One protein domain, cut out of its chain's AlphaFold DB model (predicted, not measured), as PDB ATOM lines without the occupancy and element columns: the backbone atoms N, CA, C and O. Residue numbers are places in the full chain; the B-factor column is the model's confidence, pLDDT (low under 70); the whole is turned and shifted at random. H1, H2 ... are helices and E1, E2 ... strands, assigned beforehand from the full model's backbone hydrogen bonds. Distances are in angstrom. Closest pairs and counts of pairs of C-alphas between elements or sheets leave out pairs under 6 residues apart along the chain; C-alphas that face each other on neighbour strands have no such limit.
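This is residues 7 to 85 of the 94 residues of an uncharacterized protein of Muricauda sp. HICW (UniProt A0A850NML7). What is the main picture? A short ribbon of strands E1 and E2 runs between helices H1 and H4, with few close contacts. From one end a long arm of H2, H3 and residues 46 to 60 goes out and folds back; its tip, residues 40 to 45, of which 42 to 45 belong to H3, sticks out. What builds it? The 79 printed residues run H1 E1 H2 H3 H4 E2, mixed in class, with a parallel sheet; the whole is only just loose, close to extended, with radius of gyration 17.1 A, spanning 54 by 25 by 18 A.

How do the strands pair? E1, residues 23 to 27, and E2, residues 80 to 84, are parallel neighbours at 14 degrees; N 24 and O 80, 2.9 A apart, are within hydrogen-bond range. With H2, residues 31 to 37, H3, residues 42 to 45, and H4, residues 61 to 73, they make a strand-helix-strand unit, parallel neighbour strands with helices between them in the chain. Where are the helices? The closest C-alphas of H4 and E1, Leu 64 and His 27, are 7.1 A apart; those of E1 and H1, residues 7 to 17, are Ile 24 and Glu 12, 7.2 A apart. H2 and H4 are close but not clearly touching, the closest C-alphas, Thr 31 and Arg 61, being 7.7 A apart; H3 is apart from each other named element. Are the helix backbones complete? Every O i to N i+4 pair is within hydrogen-bond range in H1 and H4; in H2 0 of 3 are, beside 4 of 4 O i to N i+3 pairs, and H3 is too short for an i+4 pair.

How long are the elements? E1 measures 12.3 A from first to last C-alpha, E2 12.4 A, H4 17.9 A, H1 15.3 A, H2 11.0 A and H3 5.2 A. Where are the anchors? H1 begins at C-alpha 7 (-24.075, -20.270, 1.325), and E2 ends at C-alpha 84 (-12.614, -5.701, -4.293).

How large is it? The two C-alphas farthest apart, Gly 19 and Glu 44, are 54.8 A apart. Is it unbroken? The printed part has no cut, and the link H3 to H4, 15 residues, is long. Where is confidence low? Residues 50 to 56 and residue 85 are under 70.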
ATOM      1  N   SER A   7     -23.532 -21.190   0.322       94.19
ATOM      2  CA  SER A   7     -24.075 -20.270   1.325       94.19
ATOM      3  C   SER A   7     -23.964 -18.810   0.881       94.19
ATOM      4  O   SER A   7     -24.876 -18.022   1.138       94.19
ATOM      5  N   ASP A   8     -22.876 -18.447   0.201       93.31
ATOM      6  CA  ASP A   8     -22.672 -17.091  -0.319       93.31
ATOM      7  C   ASP A   8     -23.676 -16.798  -1.436       93.31
ATOM      8  O   ASP A   8     -24.382 -15.789  -1.398       93.31
ATOM      9  N   LEU A   9     -23.822 -17.738  -2.377       94.19
ATOM     10  CA  LEU A   9     -24.794 -17.639  -3.471       94.19
ATOM     11  C   LEU A   9     -26.233 -17.565  -2.949       94.19
ATOM     12  O   LEU A   9     -27.037 -16.775  -3.447       94.19
ATOM     13  N   PHE A  10     -26.557 -18.365  -1.933       96.56
ATOM     14  CA  PHE A  10     -27.861 -18.328  -1.282       96.56
ATOM     15  C   PHE A  10     -28.113 -16.971  -0.615       96.56
ATOM     16  O   PHE A  10     -29.159 -16.360  -0.836       96.56
ATOM     17  N   THR A  11     -27.144 -16.465   0.151       96.38
ATOM     18  CA  THR A  11     -27.240 -15.157   0.819       96.38
ATOM     19  C   THR A  11     -27.467 -14.039  -0.191       96.38
ATOM     20  O   THR A  11     -28.349 -13.202  -0.003       96.38
ATOM     21  N   GLU A  12     -26.730 -14.055  -1.300       95.94
ATOM     22  CA  GLU A  12     -26.880 -13.076  -2.373       95.94
ATOM     23  C   GLU A  12     -28.290 -13.103  -2.984       95.94
ATOM     24  O   GLU A  12     -28.908 -12.053  -3.174       95.94
ATOM     25  N   GLN A  13     -28.831 -14.292  -3.261       97.06
ATOM     26  CA  GLN A  13     -30.189 -14.447  -3.793       97.06
ATOM     27  C   GLN A  13     -31.255 -13.945  -2.813       97.06
ATOM     28  O   GLN A  13     -32.203 -13.262  -3.218       97.06
ATOM     29  N   VAL A  14     -31.100 -14.251  -1.523       97.88
ATOM     30  CA  VAL A  14     -32.018 -13.788  -0.474       97.88
ATOM     31  C   VAL A  14     -31.966 -12.265  -0.351       97.88
ATOM     32  O   VAL A  14     -33.016 -11.627  -0.365       97.88
ATOM     33  N   LEU A  15     -30.776 -11.657  -0.326       97.38
ATOM     34  CA  LEU A  15     -30.632 -10.198  -0.285       97.38
ATOM     35  C   LEU A  15     -31.287  -9.535  -1.501       97.38
ATOM     36  O   LEU A  15     -32.097  -8.623  -1.335       97.38
ATOM     37  N   LYS A  16     -31.032 -10.054  -2.709       96.19
ATOM     38  CA  LYS A  16     -31.610  -9.538  -3.960       96.19
ATOM     39  C   LYS A  16     -33.137  -9.629  -4.022       96.19
ATOM     40  O   LYS A  16     -33.757  -8.798  -4.679       96.19
ATOM     41  N   SER A  17     -33.740 -10.617  -3.361       97.25
ATOM     42  CA  SER A  17     -35.198 -10.828  -3.343       97.25
ATOM     43  C   SER A  17     -35.908 -10.232  -2.122       97.25
ATOM     44  O   SER A  17     -37.136 -10.167  -2.108       97.25
ATOM     45  N   SER A  18     -35.163  -9.764  -1.116       97.00
ATOM     46  CA  SER A  18     -35.708  -9.291   0.166       97.00
ATOM     47  C   SER A  18     -36.471  -7.961   0.098       97.00
ATOM     48  O   SER A  18     -37.247  -7.658   1.002       97.00
ATOM     49  N   GLY A  19     -36.239  -7.151  -0.939       96.06
ATOM     50  CA  GLY A  19     -36.727  -5.769  -1.006       96.06
ATOM     51  C   GLY A  19     -35.962  -4.786  -0.108       96.06
ATOM     52  O   GLY A  19     -36.368  -3.631  -0.014       96.06
ATOM     53  N   LEU A  20     -34.877  -5.223   0.541       97.06
ATOM     54  CA  LEU A  20     -33.969  -4.364   1.299       97.06
ATOM     55  C   LEU A  20     -32.963  -3.679   0.369       97.06
ATOM     56  O   LEU A  20     -32.543  -4.251  -0.641       97.06
ATOM     57  N   ASP A  21     -32.506  -2.495   0.766       97.00
ATOM     58  CA  ASP A  21     -31.290  -1.919   0.201       97.00
ATOM     59  C   ASP A  21     -30.100  -2.797   0.609       97.00
ATOM     60  O   ASP A  21     -29.924  -3.139   1.779       97.00
ATOM     61  N   TYR A  22     -29.294  -3.203  -0.370       96.25
ATOM     62  CA  TYR A  22     -28.167  -4.109  -0.160       96.25
ATOM     63  C   TYR A  22     -26.935  -3.639  -0.925       96.25
ATOM     64  O   TYR A  22     -27.047  -3.003  -1.967       96.25
ATOM     65  N   THR A  23     -25.755  -4.031  -0.455       96.69
ATOM     66  CA  THR A  23     -24.519  -4.001  -1.245       96.69
ATOM     67  C   THR A  23     -23.879  -5.377  -1.156       96.69
ATOM     68  O   THR A  23     -23.770  -5.927  -0.064       96.69
ATOM     69  N   ILE A  24     -23.468  -5.946  -2.287       95.06
ATOM     70  CA  ILE A  24     -22.719  -7.207  -2.329       95.06
ATOM     71  C   ILE A  24     -21.251  -6.879  -2.576       95.06
ATOM     72  O   ILE A  24     -20.923  -6.221  -3.563       95.06
ATOM     73  N   LEU A  25     -20.368  -7.339  -1.695       92.31
ATOM     74  CA  LEU A  25     -18.929  -7.190  -1.861       92.31
ATOM     75  C   LEU A  25     -18.290  -8.566  -2.015       92.31
ATOM     76  O   LEU A  25     -18.279  -9.358  -1.077       92.31
ATOM     77  N   TYR A  26     -17.716  -8.827  -3.186       89.31
ATOM     78  CA  TYR A  26     -16.812  -9.954  -3.373       89.31
ATOM     79  C   TYR A  26     -15.424  -9.535  -2.902       89.31
ATOM     80  O   TYR A  26     -14.719  -8.780  -3.581       89.31
ATOM     81  N   HIS A  27     -15.054  -9.994  -1.711       86.38
ATOM     82  CA  HIS A  27     -13.717  -9.793  -1.174       86.38
ATOM     83  C   HIS A  27     -12.751 -10.833  -1.745       86.38
ATOM     84  O   HIS A  27     -13.134 -11.952  -2.079       86.38
ATOM     85  N   GLN A  28     -11.487 -10.444  -1.865       81.81
ATOM     86  CA  GLN A  28     -10.412 -11.386  -2.155       81.81
ATOM     87  C   GLN A  28     -10.064 -12.205  -0.902       81.81
ATOM     88  O   GLN A  28     -10.444 -11.818   0.215       81.81
ATOM     89  N   PRO A  29      -9.300 -13.296  -1.061       81.31
ATOM     90  CA  PRO A  29      -8.745 -14.014   0.074       81.31
ATOM     91  C   PRO A  29      -7.882 -13.110   0.954       81.31
ATOM     92  O   PRO A  29      -7.155 -12.230   0.482       81.31
ATOM     93  N   PHE A  30      -7.929 -13.362   2.261       87.19
ATOM     94  CA  PHE A  30      -7.108 -12.632   3.220       87.19
ATOM     95  C   PHE A  30      -5.628 -12.970   3.046       87.19
ATOM     96  O   PHE A  30      -5.253 -14.134   2.896       87.19
ATOM     97  N   THR A  31      -4.773 -11.956   3.169       86.44
ATOM     98  CA  THR A  31      -3.307 -12.106   3.133       86.44
ATOM     99  C   THR A  31      -2.792 -13.080   4.195       86.44
ATOM    100  O   THR A  31      -1.804 -13.771   3.966       86.44
ATOM    101  N   ASP A  32      -3.500 -13.231   5.317       85.50
ATOM    102  CA  ASP A  32      -3.171 -14.192   6.379       85.50
ATOM    103  C   ASP A  32      -3.125 -15.647   5.870       85.50
ATOM    104  O   ASP A  32      -2.355 -16.473   6.371       85.50
ATOM    105  N   LEU A  33      -3.903 -15.954   4.823       82.44
ATOM    106  CA  LEU A  33      -3.933 -17.270   4.184       82.44
ATOM    107  C   LEU A  33      -2.639 -17.587   3.424       82.44
ATOM    108  O   LEU A  33      -2.403 -18.752   3.105       82.44
ATOM    109  N   LEU A  34      -1.770 -16.599   3.173       81.44
ATOM    110  CA  LEU A  34      -0.470 -16.847   2.549       81.44
ATOM    111  C   LEU A  34       0.390 -17.808   3.378       81.44
ATOM    112  O   LEU A  34       1.174 -18.562   2.808       81.44
ATOM    113  N   SER A  35       0.198 -17.830   4.701       82.88
ATOM    114  CA  SER A  35       0.879 -18.760   5.611       82.88
ATOM    115  C   SER A  35       0.622 -20.234   5.300       82.88
ATOM    116  O   SER A  35       1.475 -21.066   5.582       82.88
ATOM    117  N   PHE A  36      -0.480 -20.586   4.635       82.00
ATOM    118  CA  PHE A  36      -0.698 -21.964   4.182       82.00
ATOM    119  C   PHE A  36       0.269 -22.399   3.077       82.00
ATOM    120  O   PHE A  36       0.469 -23.598   2.878       82.00
ATOM    121  N   TYR A  37       0.882 -21.445   2.376       80.12
ATOM    122  CA  TYR A  37       1.834 -21.710   1.300       80.12
ATOM    123  C   TYR A  37       3.283 -21.712   1.783       80.12
ATOM    124  O   TYR A  37       4.178 -22.005   0.995       80.12
ATOM    125  N   TYR A  38       3.560 -21.421   3.057       82.44
ATOM    126  CA  TYR A  38       4.911 -21.513   3.597       82.44
ATOM    127  C   TYR A  38       4.941 -22.188   4.971       82.44
ATOM    128  O   TYR A  38       4.170 -21.875   5.869       82.44
ATOM    129  N   GLY A  39       5.839 -23.163   5.131       77.19
ATOM    130  CA  GLY A  39       6.025 -23.868   6.399       77.19
ATOM    131  C   GLY A  39       6.669 -22.985   7.481       77.19
ATOM    132  O   GLY A  39       6.932 -21.808   7.248       77.19
ATOM    133  N   PRO A  40       6.996 -23.547   8.658       83.25
ATOM    134  CA  PRO A  40       7.580 -22.785   9.767       83.25
ATOM    135  C   PRO A  40       8.937 -22.130   9.440       83.25
ATOM    136  O   PRO A  40       9.277 -21.126  10.058       83.25
ATOM    137  N   ASN A  41       9.684 -22.654   8.454       86.12
ATOM    138  CA  ASN A  41      11.010 -22.163   8.052       86.12
ATOM    139  C   ASN A  41      11.058 -21.778   6.552       86.12
ATOM    140  O   ASN A  41      11.762 -22.423   5.771       86.12
ATOM    141  N   PRO A  42      10.350 -20.717   6.116       85.44
ATOM    142  CA  PRO A  42      10.221 -20.360   4.697       85.44
ATOM    143  C   PRO A  42      11.555 -20.059   4.004       85.44
ATOM    144  O   PRO A  42      11.704 -20.320   2.814       85.44
ATOM    145  N   PHE A  43      12.536 -19.530   4.740       85.88
ATOM    146  CA  PHE A  43      13.861 -19.211   4.203       85.88
ATOM    147  C   PHE A  43      14.689 -20.455   3.848       85.88
ATOM    148  O   PHE A  43      15.595 -20.361   3.027       85.88
ATOM    149  N   GLU A  44      14.374 -21.607   4.447       89.19
ATOM    150  CA  GLU A  44      15.053 -22.883   4.189       89.19
ATOM    151  C   GLU A  44      14.255 -23.753   3.213       89.19
ATOM    152  O   GLU A  44      14.829 -24.380   2.325       89.19
ATOM    153  N   THR A  45      12.927 -23.799   3.374       84.25
ATOM    154  CA  THR A  45      12.050 -24.720   2.631       84.25
ATOM    155  C   THR A  45      11.398 -24.101   1.399       84.25
ATOM    156  O   THR A  45      10.804 -24.824   0.602       84.25
ATOM    157  N   GLY A  46      11.477 -22.778   1.242       82.31
ATOM    158  CA  GLY A  46      10.788 -22.043   0.186       82.31
ATOM    159  C   GLY A  46       9.269 -21.969   0.381       82.31
ATOM    160  O   GLY A  46       8.729 -22.326   1.433       82.31
ATOM    161  N   ILE A  47       8.586 -21.483  -0.659       82.44
ATOM    162  CA  ILE A  47       7.122 -21.370  -0.735       82.44
ATOM    163  C   ILE A  47       6.587 -22.586  -1.502       82.44
ATOM    164  O   ILE A  47       7.027 -22.863  -2.618       82.44
ATOM    165  N   ASN A  48       5.641 -23.312  -0.911       79.88
ATOM    166  CA  ASN A  48       4.977 -24.457  -1.521       79.88
ATOM    167  C   ASN A  48       3.706 -24.007  -2.238       79.88
ATOM    168  O   ASN A  48       2.670 -23.747  -1.624       79.88
ATOM    169  N   LEU A  49       3.800 -23.937  -3.557       73.25
ATOM    170  CA  LEU A  49       2.706 -23.531  -4.416       73.25
ATOM    171  C   LEU A  49       2.263 -24.738  -5.229       73.25
ATOM    172  O   LEU A  49       3.097 -25.354  -5.898       73.25
ATOM    173  N   PRO A  50       0.968 -25.091  -5.217       67.62
ATOM    174  CA  PRO A  50       0.490 -26.142  -6.095       67.62
ATOM    175  C   PRO A  50       0.789 -25.761  -7.551       67.62
ATOM    176  O   PRO A  50       0.655 -24.597  -7.939       67.62
ATOM    177  N   ALA A  51       1.210 -26.736  -8.359       57.66
ATOM    178  CA  ALA A  51       1.407 -26.532  -9.791       57.66
ATOM    179  C   ALA A  51       0.098 -26.003 -10.410       57.66
ATOM    180  O   ALA A  51      -0.979 -26.507 -10.094       57.66
ATOM    181  N   ASN A  52       0.189 -24.969 -11.253       58.81
ATOM    182  CA  ASN A  52      -0.945 -24.170 -11.746       58.81
ATOM    183  C   ASN A  52      -1.700 -23.351 -10.677       58.81
ATOM    184  O   ASN A  52      -2.872 -23.024 -10.875       58.81
ATOM    185  N   SER A  53      -1.056 -22.982  -9.567       58.75
ATOM    186  CA  SER A  53      -1.543 -21.901  -8.701       58.75
ATOM    187  C   SER A  53      -1.618 -20.620  -9.529       58.75
ATOM    188  O   SER A  53      -0.618 -19.978  -9.837       58.75
ATOM    189  N   GLY A  54      -2.827 -20.317  -9.998       58.38
ATOM    190  CA  GLY A  54      -3.110 -19.110 -10.754       58.38
ATOM    191  C   GLY A  54      -2.775 -17.851  -9.958       58.38
ATOM    192  O   GLY A  54      -2.396 -17.896  -8.789       58.38
ATOM    193  N   ASN A  55      -2.943 -16.712 -10.618       65.62
ATOM    194  CA  ASN A  55      -2.823 -15.400  -9.996       65.62
ATOM    195  C   ASN A  55      -3.647 -15.338  -8.699       65.62
ATOM    196  O   ASN A  55      -4.852 -15.579  -8.734       65.62
ATOM    197  N   MET A  56      -3.004 -14.988  -7.585       67.81
ATOM    198  CA  MET A  56      -3.680 -14.669  -6.328       67.81
ATOM    199  C   MET A  56      -3.537 -13.169  -6.078       67.81
ATOM    200  O   MET A  56      -2.447 -12.615  -6.238       67.81
ATOM    201  N   VAL A  57      -4.632 -12.517  -5.696       75.50
ATOM    202  CA  VAL A  57      -4.652 -11.093  -5.333       75.50
ATOM    203  C   VAL A  57      -5.108 -10.990  -3.878       75.50
ATOM    204  O   VAL A  57      -6.256 -10.638  -3.635       75.50
ATOM    205  N   PRO A  58      -4.280 -11.389  -2.896       79.25
ATOM    206  CA  PRO A  58      -4.690 -11.297  -1.504       79.25
ATOM    207  C   PRO A  58      -4.817  -9.829  -1.081       79.25
ATOM    208  O   PRO A  58      -4.059  -8.979  -1.546       79.25
ATOM    209  N   ALA A  59      -5.745  -9.551  -0.169       85.94
ATOM    210  CA  ALA A  59      -5.886  -8.244   0.473       85.94
ATOM    211  C   ALA A  59      -5.749  -8.384   1.992       85.94
ATOM    212  O   ALA A  59      -6.007  -9.451   2.566       85.94
ATOM    213  N   THR A  60      -5.278  -7.346   2.673       88.88
ATOM    214  CA  THR A  60      -5.263  -7.327   4.139       88.88
ATOM    215  C   THR A  60      -6.677  -7.126   4.678       88.88
ATOM    216  O   THR A  60      -7.566  -6.598   4.006       88.88
ATOM    217  N   ARG A  61      -6.914  -7.557   5.922       90.00
ATOM    218  CA  ARG A  61      -8.207  -7.320   6.583       90.00
ATOM    219  C   ARG A  61      -8.482  -5.825   6.747       90.00
ATOM    220  O   ARG A  61      -9.640  -5.428   6.655       90.00
ATOM    221  N   ASP A  62      -7.439  -5.026   6.953       91.88
ATOM    222  CA  ASP A  62      -7.539  -3.579   7.131       91.88
ATOM    223  C   ASP A  62      -7.999  -2.890   5.838       91.88
ATOM    224  O   ASP A  62      -8.977  -2.150   5.878       91.88
ATOM    225  N   GLU A  63      -7.407  -3.224   4.684       89.75
ATOM    226  CA  GLU A  63      -7.831  -2.696   3.371       89.75
ATOM    227  C   GLU A  63      -9.294  -3.044   3.053       89.75
ATOM    228  O   GLU A  63     -10.075  -2.199   2.614       89.75
ATOM    229  N   LEU A  64      -9.700  -4.293   3.313       91.00
ATOM    230  CA  LEU A  64     -11.090  -4.716   3.118       91.00
ATOM    231  C   LEU A  64     -12.044  -4.020   4.102       91.00
ATOM    232  O   LEU A  64     -13.188  -3.726   3.756       91.00
ATOM    233  N   THR A  65     -11.590  -3.746   5.327       92.25
ATOM    234  CA  THR A  65     -12.380  -3.031   6.339       92.25
ATOM    235  C   THR A  65     -12.553  -1.563   5.969       92.25
ATOM    236  O   THR A  65     -13.651  -1.035   6.123       92.25
ATOM    237  N   GLU A  66     -11.516  -0.917   5.443       93.06
ATOM    238  CA  GLU A  66     -11.594   0.453   4.934       93.06
ATOM    239  C   GLU A  66     -12.615   0.560   3.794       93.06
ATOM    240  O   GLU A  66     -13.500   1.416   3.839       93.06
ATOM    241  N   ALA A  67     -12.588  -0.378   2.840       91.88
ATOM    242  CA  ALA A  67     -13.580  -0.437   1.765       91.88
ATOM    243  C   ALA A  67     -15.017  -0.620   2.296       91.88
ATOM    244  O   ALA A  67     -15.941   0.049   1.830       91.88
ATOM    245  N   HIS A  68     -15.221  -1.492   3.293       93.62
ATOM    246  CA  HIS A  68     -16.526  -1.640   3.945       93.62
ATOM    247  C   HIS A  68     -16.969  -0.364   4.668       93.62
ATOM    248  O   HIS A  68     -18.139   0.008   4.581       93.62
ATOM    249  N   ALA A  69     -16.059   0.300   5.383       96.00
ATOM    250  CA  ALA A  69     -16.358   1.522   6.119       96.00
ATOM    251  C   ALA A  69     -16.785   2.652   5.177       96.00
ATOM    252  O   ALA A  69     -17.778   3.325   5.454       96.00
ATOM    253  N   GLU A  70     -16.103   2.818   4.042       95.75
ATOM    254  CA  GLU A  70     -16.476   3.799   3.016       95.75
ATOM    255  C   GLU A  70     -17.876   3.512   2.456       95.75
ATOM    256  O   GLU A  70     -18.737   4.393   2.438       95.75
ATOM    257  N   ILE A  71     -18.143   2.253   2.093       95.25
ATOM    258  CA  ILE A  71     -19.437   1.829   1.536       95.25
ATOM    259  C   ILE A  71     -20.592   2.037   2.522       95.25
ATOM    260  O   ILE A  71     -21.696   2.386   2.113       95.25
ATOM    261  N   LEU A  72     -20.354   1.824   3.818       96.00
ATOM    262  CA  LEU A  72     -21.371   1.998   4.859       96.00
ATOM    263  C   LEU A  72     -21.566   3.458   5.284       96.00
ATOM    264  O   LEU A  72     -22.637   3.805   5.781       96.00
ATOM    265  N   SER A  73     -20.535   4.296   5.160       96.81
ATOM    266  CA  SER A  73     -20.549   5.676   5.664       96.81
ATOM    267  C   SER A  73     -20.897   6.720   4.606       96.81
ATOM    268  O   SER A  73     -21.204   7.863   4.958       96.81
ATOM    269  N   THR A  74     -20.902   6.340   3.327       96.44
ATOM    270  CA  THR A  74     -21.218   7.231   2.208       96.44
ATOM    271  C   THR A  74     -22.473   6.769   1.453       96.44
ATOM    272  O   THR A  74     -22.838   5.596   1.486       96.44
ATOM    273  N   PRO A  75     -23.223   7.685   0.813       95.00
ATOM    274  CA  PRO A  75     -24.424   7.323   0.061       95.00
ATOM    275  C   PRO A  75     -24.083   6.739  -1.323       95.00
ATOM    276  O   PRO A  75     -22.988   6.954  -1.837       95.00
ATOM    277  N   ARG A  76     -25.087   6.168  -2.011       94.50
ATOM    278  CA  ARG A  76     -25.032   5.677  -3.414       94.50
ATOM    279  C   ARG A  76     -24.414   4.290  -3.613       94.50
ATOM    280  O   ARG A  76     -24.039   3.945  -4.743       94.50
ATOM    281  N   HIS A  77     -24.352   3.492  -2.557       96.31
ATOM    282  CA  HIS A  77     -23.914   2.098  -2.621       96.31
ATOM    283  C   HIS A  77     -25.078   1.097  -2.671       96.31
ATOM    284  O   HIS A  77     -24.863  -0.098  -2.843       96.31
ATOM    285  N   GLU A  78     -26.322   1.570  -2.634       96.31
ATOM    286  CA  GLU A  78     -27.519   0.738  -2.654       96.31
ATOM    287  C   GLU A  78     -27.663  -0.036  -3.979       96.31
ATOM    288  O   GLU A  78     -27.452   0.479  -5.085       96.31
ATOM    289  N   ASN A  79     -28.011  -1.315  -3.844       96.00
ATOM    290  CA  ASN A  79     -28.144  -2.315  -4.902       96.00
ATOM    291  C   ASN A  79     -26.901  -2.420  -5.803       96.00
ATOM    292  O   ASN A  79     -27.011  -2.677  -7.007       96.00
ATOM    293  N   LYS A  80     -25.709  -2.202  -5.234       95.31
ATOM    294  CA  LYS A  80     -24.432  -2.354  -5.937       95.31
ATOM    295  C   LYS A  80     -23.768  -3.684  -5.635       95.31
ATOM    296  O   LYS A  80     -23.968  -4.305  -4.593       95.31
ATOM    297  N   THR A  81     -22.939  -4.095  -6.582       93.44
ATOM    298  CA  THR A  81     -22.059  -5.245  -6.453       93.44
ATOM    299  C   THR A  81     -20.649  -4.795  -6.795       93.44
ATOM    300  O   THR A  81     -20.419  -4.286  -7.894       93.44
ATOM    301  N   TYR A  82     -19.724  -4.958  -5.853       91.38
ATOM    302  CA  TYR A  82     -18.316  -4.609  -6.005       91.38
ATOM    303  C   TYR A  82     -17.461  -5.870  -5.949       91.38
ATOM    304  O   TYR A  82     -17.713  -6.762  -5.142       91.38
ATOM    305  N   SER A  83     -16.433  -5.924  -6.790       87.50
ATOM    306  CA  SER A  83     -15.354  -6.903  -6.675       87.50
ATOM    307  C   SER A  83     -14.121  -6.161  -6.186       87.50
ATOM    308  O   SER A  83     -13.566  -5.342  -6.919       87.50
ATOM    309  N   LEU A  84     -13.726  -6.397  -4.938       78.50
ATOM    310  CA  LEU A  84     -12.614  -5.701  -4.293       78.50
ATOM    311  C   LEU A  84     -11.284  -6.337  -4.702       78.50
ATOM    312  O   LEU A  84     -10.627  -6.954  -3.880       78.50
ATOM    313  N   GLY A  85     -10.902  -6.233  -5.974       68.19
ATOM    314  CA  GLY A  85      -9.649  -6.812  -6.453       68.19
ATOM    315  C   GLY A  85      -9.280  -6.355  -7.855       68.19
ATOM    316  O   GLY A  85      -9.770  -6.924  -8.822       68.19
TER     317      GLY A  85